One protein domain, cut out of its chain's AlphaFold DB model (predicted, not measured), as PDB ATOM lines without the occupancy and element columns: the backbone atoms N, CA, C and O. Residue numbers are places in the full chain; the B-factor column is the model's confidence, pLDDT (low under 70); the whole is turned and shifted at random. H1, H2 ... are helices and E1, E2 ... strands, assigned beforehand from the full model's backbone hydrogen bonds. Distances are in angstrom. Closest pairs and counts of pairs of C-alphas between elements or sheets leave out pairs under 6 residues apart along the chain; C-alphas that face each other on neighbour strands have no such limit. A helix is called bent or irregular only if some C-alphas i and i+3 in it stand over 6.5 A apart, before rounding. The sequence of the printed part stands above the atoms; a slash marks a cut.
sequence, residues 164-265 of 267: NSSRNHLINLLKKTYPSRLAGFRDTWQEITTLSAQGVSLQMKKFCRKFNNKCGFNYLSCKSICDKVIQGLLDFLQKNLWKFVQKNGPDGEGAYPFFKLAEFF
ATOM      1  N   ASN A 164      77.913  20.909  28.581       91.00
ATOM      2  CA  ASN A 164      78.774  21.546  29.582       91.00
ATOM      3  C   ASN A 164      78.090  21.679  30.946       91.00
ATOM      4  O   ASN A 164      78.724  21.433  31.972       91.00
ATOM      5  N   SER A 165      76.803  22.042  30.970       90.69
ATOM      6  CA  SER A 165      76.042  22.165  32.218       90.69
ATOM      7  C   SER A 165      75.945  20.812  32.919       90.69
ATOM      8  O   SER A 165      76.293  20.692  34.093       90.69
ATOM      9  N   SER A 166      75.554  19.780  32.171       89.56
ATOM     10  CA  SER A 166      75.425  18.408  32.670       89.56
ATOM     11  C   SER A 166      76.766  17.855  33.170       89.56
ATOM     12  O   SER A 166      76.845  17.261  34.246       89.56
ATOM     13  N   ARG A 167      77.856  18.095  32.430       92.62
ATOM     14  CA  ARG A 167      79.208  17.655  32.806       92.62
ATOM     15  C   ARG A 167      79.705  18.361  34.067       92.62
ATOM     16  O   ARG A 167      80.236  17.702  34.959       92.62
ATOM     17  N   ASN A 168      79.498  19.673  34.176       94.38
ATOM     18  CA  ASN A 168      79.860  20.443  35.368       94.38
ATOM     19  C   ASN A 168      79.047  20.006  36.591       94.38
ATOM     20  O   ASN A 168      79.604  19.854  37.682       94.38
ATOM     21  N   HIS A 169      77.751  19.743  36.411       94.88
ATOM     22  CA  HIS A 169      76.909  19.181  37.460       94.88
ATOM     23  C   HIS A 169      77.445  17.825  37.942       94.88
ATOM     24  O   HIS A 169      77.657  17.638  39.142       94.88
ATOM     25  N   LEU A 170      77.774  16.917  37.018       96.12
ATOM     26  CA  LEU A 170      78.348  15.611  37.346       96.12
ATOM     27  C   LEU A 170      79.687  15.724  38.094       96.12
ATOM     28  O   LEU A 170      79.890  15.019  39.082       96.12
ATOM     29  N   ILE A 171      80.583  16.625  37.682       97.12
ATOM     30  CA  ILE A 171      81.846  16.889  38.399       97.12
ATOM     31  C   ILE A 171      81.562  17.308  39.844       97.12
ATOM     32  O   ILE A 171      82.162  16.768  40.777       97.12
ATOM     33  N   ASN A 172      80.622  18.233  40.043       96.94
ATOM     34  CA  ASN A 172      80.248  18.710  41.372       96.94
ATOM     35  C   ASN A 172      79.659  17.595  42.247       96.94
ATOM     36  O   ASN A 172      79.971  17.528  43.438       96.94
ATOM     37  N   LEU A 173      78.853  16.699  41.670       96.88
ATOM     38  CA  LEU A 173      78.354  15.513  42.368       96.88
ATOM     39  C   LEU A 173      79.496  14.571  42.766       96.88
ATOM     40  O   LEU A 173      79.567  14.145  43.919       96.88
ATOM     41  N   LEU A 174      80.428  14.281  41.854       97.50
ATOM     42  CA  LEU A 174      81.557  13.383  42.116       97.50
ATOM     43  C   LEU A 174      82.479  13.913  43.226       97.50
ATOM     44  O   LEU A 174      82.894  13.141  44.090       97.50
ATOM     45  N   LYS A 175      82.736  15.227  43.268       97.38
ATOM     46  CA  LYS A 175      83.520  15.871  44.343       97.38
ATOM     47  C   LYS A 175      82.886  15.708  45.724       97.38
ATOM     48  O   LYS A 175      83.597  15.637  46.720       97.38
ATOM     49  N   LYS A 176      81.556  15.627  45.786       96.62
ATOM     50  CA  LYS A 176      80.786  15.448  47.028       96.62
ATOM     51  C   LYS A 176      80.491  13.978  47.347       96.62
ATOM     52  O   LYS A 176      79.865  13.684  48.363       96.62
ATOM     53  N   THR A 177      80.913  13.056  46.484       96.44
ATOM     54  CA  THR A 177      80.622  11.631  46.620       96.44
ATOM     55  C   THR A 177      81.794  10.900  47.260       96.44
ATOM     56  O   THR A 177      82.941  11.016  46.829       96.44
ATOM     57  N   TYR A 178      81.490  10.073  48.257       96.62
ATOM     58  CA  TYR A 178      82.446   9.136  48.833       96.62
ATOM     59  C   TYR A 178      82.751   8.078  47.768       96.62
ATOM     60  O   TYR A 178      81.808   7.436  47.297       96.62
ATOM     61  N   PRO A 179      84.021   7.833  47.390       96.94
ATOM     62  CA  PRO A 179      84.343   6.856  46.351       96.94
ATOM     63  C   PRO A 179      83.730   5.473  46.625       96.94
ATOM     64  O   PRO A 179      83.195   4.838  45.720       96.94
ATOM     65  N   SER A 180      83.706   5.053  47.894       96.75
ATOM     66  CA  SER A 180      83.098   3.795  48.347       96.75
ATOM     67  C   SER A 180      81.593   3.689  48.089       96.75
ATOM     68  O   SER A 180      81.088   2.573  48.021       96.75
ATOM     69  N   ARG A 181      80.884   4.807  47.897       96.62
ATOM     70  CA  ARG A 181      79.432   4.861  47.661       96.62
ATOM     71  C   ARG A 181      79.053   5.042  46.190       96.62
ATOM     72  O   ARG A 181      77.866   5.052  45.879       96.62
ATOM     73  N   LEU A 182      80.019   5.162  45.276       97.44
ATOM     74  CA  LEU A 182      79.741   5.304  43.845       97.44
ATOM     75  C   LEU A 182      79.717   3.932  43.155       97.44
ATOM     76  O   LEU A 182      80.752   3.283  42.998       97.44
ATOM     77  N   ALA A 183      78.542   3.489  42.711       96.19
ATOM     78  CA  ALA A 183      78.360   2.244  41.959       96.19
ATOM     79  C   ALA A 183      78.498   2.412  40.443       96.19
ATOM     80  O   ALA A 183      78.618   1.408  39.745       96.19
ATOM     81  N   GLY A 184      78.478   3.639  39.924       96.12
ATOM     82  CA  GLY A 184      78.592   3.931  38.498       96.12
ATOM     83  C   GLY A 184      77.862   5.217  38.139       96.12
ATOM     84  O   GLY A 184      77.847   6.166  38.922       96.12
ATOM     85  N   PHE A 185      77.207   5.221  36.984       95.69
ATOM     86  CA  PHE A 185      76.465   6.374  36.475       95.69
ATOM     87  C   PHE A 185      75.033   6.005  36.114       95.69
ATOM     88  O   PHE A 185      74.697   4.826  36.014       95.69
ATOM     89  N   ARG A 186      74.180   7.007  35.923       94.06
ATOM     90  CA  ARG A 186      72.794   6.823  35.499       94.06
ATOM     91  C   ARG A 186      72.409   7.880  34.468       94.06
ATOM     92  O   ARG A 186      72.640   9.061  34.700       94.06
ATOM     93  N   ASP A 187      71.809   7.461  33.360       93.25
ATOM     94  CA  ASP A 187      71.147   8.355  32.408       93.25
ATOM     95  C   ASP A 187      69.761   8.725  32.921       93.25
ATOM     96  O   ASP A 187      68.910   7.867  33.152       93.25
ATOM     97  N   THR A 188      69.545  10.019  33.111       92.00
ATOM     98  CA  THR A 188      68.268  10.591  33.551       92.00
ATOM     99  C   THR A 188      67.576  11.263  32.371       92.00
ATOM    100  O   THR A 188      67.944  11.036  31.223       92.00
ATOM    101  N   TRP A 189      66.573  12.108  32.619       91.25
ATOM    102  CA  TRP A 189      65.839  12.827  31.580       91.25
ATOM    103  C   TRP A 189      66.738  13.577  30.581       91.25
ATOM    104  O   TRP A 189      66.550  13.457  29.366       91.25
ATOM    105  N   GLN A 190      67.713  14.342  31.082       89.19
ATOM    106  CA  GLN A 190      68.550  15.244  30.276       89.19
ATOM    107  C   GLN A 190      70.050  15.148  30.558       89.19
ATOM    108  O   GLN A 190      70.823  15.672  29.763       89.19
ATOM    109  N   GLU A 191      70.467  14.435  31.600       92.50
ATOM    110  CA  GLU A 191      71.861  14.414  32.044       92.50
ATOM    111  C   GLU A 191      72.301  13.031  32.537       92.50
ATOM    112  O   GLU A 191      71.480  12.157  32.836       92.50
ATOM    113  N   ILE A 192      73.617  12.864  32.658       93.69
ATOM    114  CA  ILE A 192      74.233  11.724  33.333       93.69
ATOM    115  C   ILE A 192      74.516  12.112  34.787       93.69
ATOM    116  O   ILE A 192      75.218  13.086  35.041       93.69
ATOM    117  N   THR A 193      74.018  11.317  35.730       94.88
ATOM    118  CA  THR A 193      74.223  11.504  37.172       94.88
ATOM    119  C   THR A 193      74.957  10.313  37.798       94.88
ATOM    120  O   THR A 193      75.278   9.328  37.126       94.88
ATOM    121  N   THR A 194      75.246  10.386  39.096       96.06
ATOM    122  CA  THR A 194      75.884   9.311  39.863       96.06
ATOM    123  C   THR A 194      74.897   8.198  40.214       96.06
ATOM    124  O   THR A 194      73.783   8.460  40.666       96.06
ATOM    125  N   LEU A 195      75.330   6.944  40.091       95.75
ATOM    126  CA  LEU A 195      74.612   5.784  40.618       95.75
ATOM    127  C   LEU A 195      75.169   5.431  42.000       95.75
ATOM    128  O   LEU A 195      76.354   5.121  42.128       95.75
ATOM    129  N   SER A 196      74.318   5.456  43.024       94.56
ATOM    130  CA  SER A 196      74.712   5.109  44.394       94.56
ATOM    131  C   SER A 196      74.844   3.596  44.583       94.56
ATOM    132  O   SER A 196      74.066   2.822  44.028       94.56
ATOM    133  N   ALA A 197      75.823   3.175  45.379       93.19
ATOM    134  CA  ALA A 197      75.990   1.793  45.808       93.19
ATOM    135  C   ALA A 197      75.114   1.492  47.033       93.19
ATOM    136  O   ALA A 197      75.042   2.300  47.954       93.19
ATOM    137  N   GLN A 198      74.512   0.300  47.075       84.88
ATOM    138  CA  GLN A 198      73.825  -0.213  48.274       84.88
ATOM    139  C   GLN A 198      74.808  -0.641  49.387       84.88
ATOM    140  O   GLN A 198      74.398  -0.901  50.511       84.88
ATOM    141  N   GLY A 199      76.110  -0.688  49.090       89.19
ATOM    142  CA  GLY A 199      77.187  -1.037  50.018       89.19
ATOM    143  C   GLY A 199      78.521  -0.435  49.570       89.19
ATOM    144  O   GLY A 199      78.553   0.652  48.997       89.19
ATOM    145  N   VAL A 200      79.633  -1.139  49.795       92.31
ATOM    146  CA  VAL A 200      80.966  -0.670  49.377       92.31
ATOM    147  C   VAL A 200      81.247  -1.041  47.918       92.31
ATOM    148  O   VAL A 200      81.359  -2.210  47.557       92.31
ATOM    149  N   SER A 201      81.451  -0.036  47.071       94.94
ATOM    150  CA  SER A 201      81.841  -0.214  45.672       94.94
ATOM    151  C   SER A 201      83.308  -0.632  45.553       94.94
ATOM    152  O   SER A 201      84.215   0.196  45.593       94.94
ATOM    153  N   LEU A 202      83.588  -1.923  45.375       92.62
ATOM    154  CA  LEU A 202      84.962  -2.388  45.128       92.62
ATOM    155  C   LEU A 202      85.457  -2.062  43.715       92.62
ATOM    156  O   LEU A 202      86.662  -1.938  43.495       92.62
ATOM    157  N   GLN A 203      84.548  -1.885  42.755       93.38
ATOM    158  CA  GLN A 203      84.932  -1.514  41.394       93.38
ATOM    159  C   GLN A 203      85.482  -0.090  41.353       93.38
ATOM    160  O   GLN A 203      86.531   0.132  40.756       93.38
ATOM    161  N   MET A 204      84.870   0.854  42.075       95.69
ATOM    162  CA  MET A 204      85.386   2.223  42.147       95.69
ATOM    163  C   MET A 204      86.790   2.289  42.786       95.69
ATOM    164  O   MET A 204      87.625   3.082  42.358       95.69
ATOM    165  N   LYS A 205      87.137   1.364  43.696       94.75
ATOM    166  CA  LYS A 205      88.518   1.207  44.197       94.75
ATOM    167  C   LYS A 205      89.515   0.905  43.070       94.75
ATOM    168  O   LYS A 205      90.636   1.416  43.097       94.75
ATOM    169  N   LYS A 206      89.124   0.099  42.073       93.19
ATOM    170  CA  LYS A 206      89.957  -0.187  40.890       93.19
ATOM    171  C   LYS A 206      90.153   1.064  40.033       93.19
ATOM    172  O   LYS A 206      91.283   1.343  39.641       93.19
ATOM    173  N   PHE A 207      89.093   1.844  39.810       94.62
ATOM    174  CA  PHE A 207      89.170   3.134  39.112       94.62
ATOM    175  C   PHE A 207      90.106   4.118  39.837       94.62
ATOM    176  O   PHE A 207      90.990   4.692  39.203       94.62
ATOM    177  N   CYS A 208      90.000   4.242  41.168       95.50
ATOM    178  CA  CYS A 208      90.910   5.071  41.966       95.50
ATOM    179  C   CYS A 208      92.377   4.659  41.788       95.50
ATOM    180  O   CYS A 208      93.224   5.510  41.539       95.50
ATOM    181  N   ARG A 209      92.677   3.356  41.879       93.69
ATOM    182  CA  ARG A 209      94.042   2.837  41.690       93.69
ATOM    183  C   ARG A 209      94.562   3.071  40.273       93.69
ATOM    184  O   ARG A 209      95.734   3.387  40.119       93.69
ATOM    185  N   LYS A 210      93.706   2.935  39.258       93.00
ATOM    186  CA  LYS A 210      94.090   3.120  37.852       93.00
ATOM    187  C   LYS A 210      94.421   4.576  37.529       93.00
ATOM    188  O   LYS A 210      95.417   4.831  36.865       93.00
ATOM    189  N   PHE A 211      93.605   5.519  37.995       95.50
ATOM    190  CA  PHE A 211      93.762   6.939  37.653       95.50
ATOM    191  C   PHE A 211      94.593   7.739  38.661       95.50
ATOM    192  O   PHE A 211      95.059   8.831  38.347       95.50
ATOM    193  N   ASN A 212      94.806   7.213  39.869       95.62
ATOM    194  CA  ASN A 212      95.654   7.835  40.880       95.62
ATOM    195  C   ASN A 212      96.353   6.774  41.750       95.62
ATOM    196  O   ASN A 212      96.056   6.614  42.935       95.62
ATOM    197  N   ASN A 213      97.301   6.044  41.158       91.88
ATOM    198  CA  ASN A 213      98.043   4.957  41.813       91.88
ATOM    199  C   ASN A 213      98.901   5.401  43.015       91.88
ATOM    200  O   ASN A 213      99.197   4.578  43.874       91.88
ATOM    201  N   LYS A 214      99.261   6.687  43.100       93.19
ATOM    202  CA  LYS A 214     100.026   7.285  44.211       93.19
ATOM    203  C   LYS A 214      99.140   7.881  45.317       93.19
ATOM    204  O   LYS A 214      99.627   8.628  46.159       93.19
ATOM    205  N   CYS A 215      97.832   7.618  45.306       91.38
ATOM    206  CA  CYS A 215      96.924   8.125  46.334       91.38
ATOM    207  C   CYS A 215      97.228   7.485  47.701       91.38
ATOM    208  O   CYS A 215      97.033   6.282  47.867       91.38
ATOM    209  N   GLY A 216      97.649   8.289  48.682       88.31
ATOM    210  CA  GLY A 216      97.906   7.831  50.056       88.31
ATOM    211  C   GLY A 216      96.657   7.711  50.940       88.31
ATOM    212  O   GLY A 216      96.750   7.255  52.074       88.31
ATOM    213  N   PHE A 217      95.482   8.118  50.453       92.12
ATOM    214  CA  PHE A 217      94.251   8.081  51.244       92.12
ATOM    215  C   PHE A 217      93.664   6.670  51.327       92.12
ATOM    216  O   PHE A 217      93.544   5.957  50.326       92.12
ATOM    217  N   ASN A 218      93.200   6.292  52.520       94.25
ATOM    218  CA  ASN A 218      92.434   5.065  52.699       94.25
ATOM    219  C   ASN A 218      91.086   5.175  51.963       94.25
ATOM    220  O   ASN A 218      90.301   6.096  52.175       94.25
ATOM    221  N   TYR A 219      90.817   4.206  51.087       95.06
ATOM    222  CA  TYR A 219      89.630   4.193  50.233       95.06
ATOM    223  C   TYR A 219      88.302   4.223  51.006       95.06
ATOM    224  O   TYR A 219      87.357   4.873  50.566       95.06
ATOM    225  N   LEU A 220      88.221   3.517  52.138       94.12
ATOM    226  CA  LEU A 220      86.984   3.389  52.911       94.12
ATOM    227  C   LEU A 220      86.646   4.676  53.670       94.12
ATOM    228  O   LEU A 220      85.468   4.974  53.844       94.12
ATOM    229  N   SER A 221      87.659   5.446  54.080       93.75
ATOM    230  CA  SER A 221      87.485   6.718  54.797       93.75
ATOM    231  C   SER A 221      87.543   7.956  53.897       93.75
ATOM    232  O   SER A 221      87.287   9.068  54.362       93.75
ATOM    233  N   CYS A 222      87.851   7.791  52.607       95.75
ATOM    234  CA  CYS A 222      87.878   8.884  51.645       95.75
ATOM    235  C   CYS A 222      86.469   9.476  51.451       95.75
ATOM    236  O   CYS A 222      85.521   8.759  51.127       95.75
ATOM    237  N   LYS A 223      86.332  10.793  51.648       95.25
ATOM    238  CA  LYS A 223      85.036  11.501  51.610       95.25
ATOM    239  C   LYS A 223      84.685  12.084  50.239       95.25
ATOM    240  O   LYS A 223      83.534  12.429  50.003       95.25
ATOM    241  N   SER A 224      85.666  12.190  49.347       96.00
ATOM    242  CA  SER A 224      85.532  12.868  48.058       96.00
ATOM    243  C   SER A 224      86.410  12.219  46.998       96.00
ATOM    244  O   SER A 224      87.565  11.879  47.261       96.00
ATOM    245  N   ILE A 225      85.905  12.107  45.774       97.44
ATOM    246  CA  ILE A 225      86.712  11.676  44.630       97.44
ATOM    247  C   ILE A 225      87.627  12.839  44.215       97.44
ATOM    248  O   ILE A 225      87.160  13.961  44.033       97.44
ATOM    249  N   CYS A 226      88.932  12.590  44.072       97.00
ATOM    250  CA  CYS A 226      89.884  13.628  43.664       97.00
ATOM    251  C   CYS A 226      89.833  13.910  42.154       97.00
ATOM    252  O   CYS A 226      89.455  13.042  41.363       97.00
ATOM    253  N   ASP A 227      90.295  15.096  41.745       97.19
ATOM    254  CA  ASP A 227      90.208  15.569  40.356       97.19
ATOM    255  C   ASP A 227      90.848  14.609  39.341       97.19
ATOM    256  O   ASP A 227      90.274  14.369  38.283       97.19
ATOM    257  N   LYS A 228      91.980  13.974  39.684       97.12
ATOM    258  CA  LYS A 228      92.628  12.967  38.818       97.12
ATOM    259  C   LYS A 228      91.699  11.797  38.494       97.12
ATOM    260  O   LYS A 228      91.615  11.358  37.351       97.12
ATOM    261  N   VAL A 229      90.996  11.289  39.507       97.75
ATOM    262  CA  VAL A 229      90.067  10.167  39.337       97.75
ATOM    263  C   VAL A 229      88.795  10.628  38.628       97.75
ATOM    264  O   VAL A 229      88.294   9.894  37.782       97.75
ATOM    265  N   ILE A 230      88.300  11.838  38.915       98.12
ATOM    266  CA  ILE A 230      87.149  12.419  38.207       98.12
ATOM    267  C   ILE A 230      87.446  12.539  36.715       98.12
ATOM    268  O   ILE A 230      86.671  12.036  35.906       98.12
ATOM    269  N   GLN A 231      88.569  13.153  36.343       97.62
ATOM    270  CA  GLN A 231      88.929  13.328  34.940       97.62
ATOM    271  C   GLN A 231      89.063  11.974  34.237       97.62
ATOM    272  O   GLN A 231      88.443  11.762  33.198       97.62
ATOM    273  N   GLY A 232      89.751  11.012  34.861       96.69
ATOM    274  CA  GLY A 232      89.868   9.660  34.315       96.69
ATOM    275  C   GLY A 232      88.516   8.957  34.134       96.69
ATOM    276  O   GLY A 232      88.303   8.281  33.128       96.69
ATOM    277  N   LEU A 233      87.574   9.130  35.069       96.56
ATOM    278  CA  LEU A 233      86.210   8.610  34.934       96.56
ATOM    279  C   LEU A 233      85.471   9.242  33.750       96.56
ATOM    280  O   LEU A 233      84.817   8.528  32.990       96.56
ATOM    281  N   LEU A 234      85.569  10.563  33.593       96.12
ATOM    282  CA  LEU A 234      84.914  11.276  32.499       96.12
ATOM    283  C   LEU A 234      85.493  10.870  31.143       96.12
ATOM    284  O   LEU A 234      84.729  10.578  30.229       96.12
ATOM    285  N   ASP A 235      86.816  10.776  31.026       95.06
ATOM    286  CA  ASP A 235      87.485  10.344  29.795       95.06
ATOM    287  C   ASP A 235      87.124   8.893  29.453       95.06
ATOM    288  O   ASP A 235      86.826   8.555  28.302       95.06
ATOM    289  N   PHE A 236      87.064   8.033  30.472       94.81
ATOM    290  CA  PHE A 236      86.622   6.654  30.320       94.81
ATOM    291  C   PHE A 236      85.182   6.566  29.804       94.81
ATOM    292  O   PHE A 236      84.913   5.811  28.867       94.81
ATOM    293  N   LEU A 237      84.255   7.339  30.378       93.69
ATOM    294  CA  LEU A 237      82.872   7.395  29.907       93.69
ATOM    295  C   LEU A 237      82.782   7.949  28.487       93.69
ATOM    296  O   LEU A 237      82.098   7.362  27.651       93.69
ATOM    297  N   GLN A 238      83.504   9.026  28.187       92.81
ATOM    298  CA  GLN A 238      83.523   9.639  26.863       92.81
ATOM    299  C   GLN A 238      83.926   8.632  25.781       92.81
ATOM    300  O   GLN A 238      83.301   8.569  24.720       92.81
ATOM    301  N   LYS A 239      84.939   7.804  26.070       92.12
ATOM    302  CA  LYS A 239      85.445   6.772  25.157       92.12
ATOM    303  C   LYS A 239      84.506   5.563  25.042       92.12
ATOM    304  O   LYS A 239      84.375   5.000  23.954       92.12
ATOM    305  N   ASN A 240      83.869   5.149  26.142       92.19
ATOM    306  CA  ASN A 240      83.261   3.814  26.238       92.19
ATOM    307  C   ASN A 240      81.736   3.785  26.378       92.19
ATOM    308  O   ASN A 240      81.137   2.773  26.030       92.19
ATOM    309  N   LEU A 241      81.080   4.861  26.824       90.38
ATOM    310  CA  LEU A 241      79.647   4.846  27.147       90.38
ATOM    311  C   LEU A 241      78.773   4.464  25.944       90.38
ATOM    312  O   LEU A 241      77.870   3.641  26.060       90.38
ATOM    313  N   TRP A 242      79.063   5.006  24.761       90.44
ATOM    314  CA  TRP A 242      78.304   4.642  23.564       90.44
ATOM    315  C   TRP A 242      78.542   3.193  23.134       90.44
ATOM    316  O   TRP A 242      77.592   2.501  22.782       90.44
ATOM    317  N   LYS A 243      79.790   2.713  23.208       90.62
ATOM    318  CA  LYS A 243      80.122   1.317  22.885       90.62
ATOM    319  C   LYS A 243      79.422   0.354  23.843       90.62
ATOM    320  O   LYS A 243      78.888  -0.660  23.411       90.62
ATOM    321  N   PHE A 244      79.376   0.711  25.126       90.38
ATOM    322  CA  PHE A 244      78.628  -0.012  26.145       90.38
ATOM    323  C   PHE A 244      77.152  -0.137  25.770       90.38
ATOM    324  O   PHE A 244      76.618  -1.242  25.737       90.38
ATOM    325  N   VAL A 245      76.513   0.986  25.441       89.38
ATOM    326  CA  VAL A 245      75.095   1.033  25.063       89.38
ATOM    327  C   VAL A 245      74.818   0.252  23.775       89.38
ATOM    328  O   VAL A 245      73.787  -0.401  23.671       89.38
ATOM    329  N   GLN A 246      75.730   0.278  22.801       88.19
ATOM    330  CA  GLN A 246      75.593  -0.514  21.575       88.19
ATOM    331  C   GLN A 246      75.700  -2.020  21.834       88.19
ATOM    332  O   GLN A 246      74.942  -2.782  21.246       88.19
ATOM    333  N   LYS A 247      76.633  -2.442  22.700       88.62
ATOM    334  CA  LYS A 247      76.869  -3.859  23.012       88.62
ATOM    335  C   LYS A 247      75.756  -4.447  23.882       88.62
ATOM    336  O   LYS A 247      75.287  -5.544  23.612       88.62
ATOM    337  N   ASN A 248      75.363  -3.729  24.932       85.12
ATOM    338  CA  ASN A 248      74.505  -4.261  25.993       85.12
ATOM    339  C   ASN A 248      73.054  -3.767  25.914       85.12
ATOM    340  O   ASN A 248      72.210  -4.230  26.677       85.12
ATOM    341  N   GLY A 249      72.764  -2.813  25.025       80.50
ATOM    342  CA  GLY A 249      71.516  -2.061  25.045       80.50
ATOM    343  C   GLY A 249      71.462  -1.020  26.175       80.50
ATOM    344  O   GLY A 249      72.394  -0.892  26.979       80.50
ATOM    345  N   PRO A 250      70.382  -0.221  26.232       75.06
ATOM    346  CA  PRO A 250      70.082   0.599  27.399       75.06
ATOM    347  C   PRO A 250      69.756  -0.299  28.597       75.06
ATOM    348  O   PRO A 250      68.997  -1.258  28.481       75.06
ATOM    349  N   ASP A 251      70.309   0.023  29.763       80.50
ATOM    350  CA  ASP A 251      69.873  -0.603  31.009       80.50
ATOM    351  C   ASP A 251      68.432  -0.176  31.330       80.50
ATOM    352  O   ASP A 251      68.045   0.968  31.075       80.50
ATOM    353  N   GLY A 252      67.642  -1.094  31.894       77.56
ATOM    354  CA  GLY A 252      66.218  -0.897  32.158       77.56
ATOM    355  C   GLY A 252      65.881   0.247  33.111       77.56
ATOM    356  O   GLY A 252      64.710   0.614  33.184       77.56
ATOM    357  N   GLU A 253      66.859   0.813  33.816       86.44
ATOM    358  CA  GLU A 253      66.691   2.023  34.629       86.44
ATOM    359  C   GLU A 253      67.707   3.120  34.269       86.44
ATOM    360  O   GLU A 253      67.999   4.015  35.069       86.44
ATOM    361  N   GLY A 254      68.300   3.029  33.073       88.69
ATOM    362  CA  GLY A 254      69.384   3.899  32.625       88.69
ATOM    363  C   GLY A 254      70.665   3.752  33.443       88.69
ATOM    364  O   GLY A 254      71.484   4.666  33.431       88.69
ATOM    365  N   ALA A 255      70.849   2.658  34.189       92.75
ATOM    366  CA  ALA A 255      72.017   2.470  35.037       92.75
ATOM    367  C   ALA A 255      73.234   1.955  34.247       92.75
ATOM    368  O   ALA A 255      73.177   0.971  33.514       92.75
ATOM    369  N   TYR A 256      74.388   2.572  34.474       93.38
ATOM    370  CA  TYR A 256      75.691   2.151  33.961       93.38
ATOM    371  C   TYR A 256      76.602   1.810  35.141       93.38
ATOM    372  O   TYR A 256      77.449   2.619  35.539       93.38
ATOM    373  N   PRO A 257      76.402   0.643  35.771       94.06
ATOM    374  CA  PRO A 257      77.179   0.258  36.933       94.06
ATOM    375  C   PRO A 257      78.620  -0.078  36.538       94.06
ATOM    376  O   PRO A 257      78.890  -0.662  35.485       94.06
ATOM    377  N   PHE A 258      79.559   0.234  37.427       93.88
ATOM    378  CA  PHE A 258      80.983   0.038  37.200       93.88
ATOM    379  C   PHE A 258      81.360  -1.404  36.900       93.88
ATOM    380  O   PHE A 258      82.290  -1.611  36.135       93.88
ATOM    381  N   PHE A 259      80.670  -2.399  37.464       90.38
ATOM    382  CA  PHE A 259      81.004  -3.798  37.186       90.38
ATOM    383  C   PHE A 259      80.742  -4.181  35.722       90.38
ATOM    384  O   PHE A 259      81.535  -4.931  35.168       90.38
ATOM    385  N   LYS A 260      79.702  -3.616  35.082       91.06
ATOM    386  CA  LYS A 260      79.449  -3.804  33.645       91.06
ATOM    387  C   LYS A 260      80.356  -2.899  32.801       91.06
ATOM    388  O   LYS A 260      80.884  -3.313  31.777       91.06
ATOM    389  N   LEU A 261      80.571  -1.651  33.234       89.81
ATOM    390  CA  LEU A 261      81.454  -0.711  32.531       89.81
ATOM    391  C   LEU A 261      82.916  -1.183  32.517       89.81
ATOM    392  O   LEU A 261      83.607  -0.984  31.524       89.81
ATOM    393  N   ALA A 262      83.388  -1.823  33.588       86.06
ATOM    394  CA  ALA A 262      84.771  -2.264  33.739       86.06
ATOM    395  C   ALA A 262      85.212  -3.294  32.686       86.06
ATOM    396  O   ALA A 262      86.411  -3.414  32.452       86.06
ATOM    397  N   GLU A 263      84.287  -3.975  32.000       85.88
ATOM    398  CA  GLU A 263      84.607  -4.810  30.830       85.88
ATOM    399  C   GLU A 263      85.367  -4.027  29.748       85.88
ATOM    400  O   GLU A 263      86.200  -4.575  29.033       85.88
ATOM    401  N   PHE A 264      85.133  -2.717  29.658       84.88
ATOM    402  CA  PHE A 264      85.754  -1.833  28.674       84.88
ATOM    403  C   PHE A 264      87.121  -1.295  29.125       84.88
ATOM    404  O   PHE A 264      87.685  -0.416  28.477       84.88
ATOM    405  N   PHE A 265      87.677  -1.799  30.233       76.44
ATOM    406  CA  PHE A 265      89.051  -1.494  30.632       76.44
ATOM    407  C   PHE A 265      90.120  -2.284  29.881       76.44
ATOM    408  O   PHE A 265      91.283  -1.892  29.978       76.44
TER     409      PHE A 265
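Overview. This is residues 164 to 265 of the 267 residues of an uncharacterized protein of Candidatus Lokiarchaeota archaeon (UniProt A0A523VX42). A small three-stranded sheet makes a wall along one side of the body, and four helices gather on one side of it, with the long, kinked H3 touching each of the other three. H1 packs by E2, H4 crosses H3 near its kink, and H2 packs on H3 and H4, with a long loop, residues 212 to 226, at one end of the body. The printed part has 102 residues, with four named helices and three named strands in the order H1 E1 E2 H2 H3 E3 H4; the sheet's order is E2 E1 E3, antiparallel, and the class is mixed. The whole is compact, with a radius of gyration of the C-alphas of 12.9 A and spans of 37 by 28 by 25 A.

Arrangement. In the sheet, E1, residues 182 to 187, is the inner strand. E2, residues 192 to 196, forms a hairpin with it, antiparallel at 144 degrees, with N 186 and O 193 2.8 A apart. On the other side of E1 is E3, residues 255 to 257, antiparallel at 151 degrees, with N 256 and O 185 2.7 A apart. H1, residues 164 to 175, only grazes the sheet; its closest C-alphas to E2 are those of Leu 170 and Thr 193, 5.8 A. H3, residues 227 to 248, is the hub and touches H1 at a steep tilt of 63 degrees, opposite ways; the closest C-alphas are those of Leu 174 and Ile 230, 6.9 A. H2, residues 202 to 211, touches H3 at a steep tilt of 62 degrees, the closest C-alphas being those of Phe 211 and Val 229, 5.2 A. H4, residues 258 to 265, touches H3 about perpendicular at 90 degrees, with C-alphas of Asn 240 and Phe 264 closest at 6.6 A. H1 is apart from H2 and H4. E2, H2, H3 and E3 make a split strand-helix-strand unit, two strands running the same way with E1 between them, and its crossover is left-handed. Every O i to N i+4 pair is within hydrogen-bond range in H1 and H2; the counts are 16 of 18 in H3 and 1 of 4 in H4, where 4 of 5 O i to N i+3 pairs are within range.

Along the chain. H3 measures 29.1 A, H1 16.5 A, H2 14.8 A, E1 14.6 A, E2 12.9 A, H4 10.5 A and E3 5.9 A. H3 is irregular, with C-alphas 239 and 242 7.6 A apart, and has a kink of 48 degrees near residue 242. H1 begins at C-alpha 164 (78.774, 21.546, 29.582), and H4 ends at C-alpha 265 (89.051, -1.494, 30.632).

Size, cuts and confidence. The C-alphas of Gly 216 and Gly 249 are the two farthest apart, at 37.7 A. The printed part has no cut, and the link from H2 to H3 is long, with 15 residues. The mean pLDDT of the printed part is 92.7, and no printed residue is under 70.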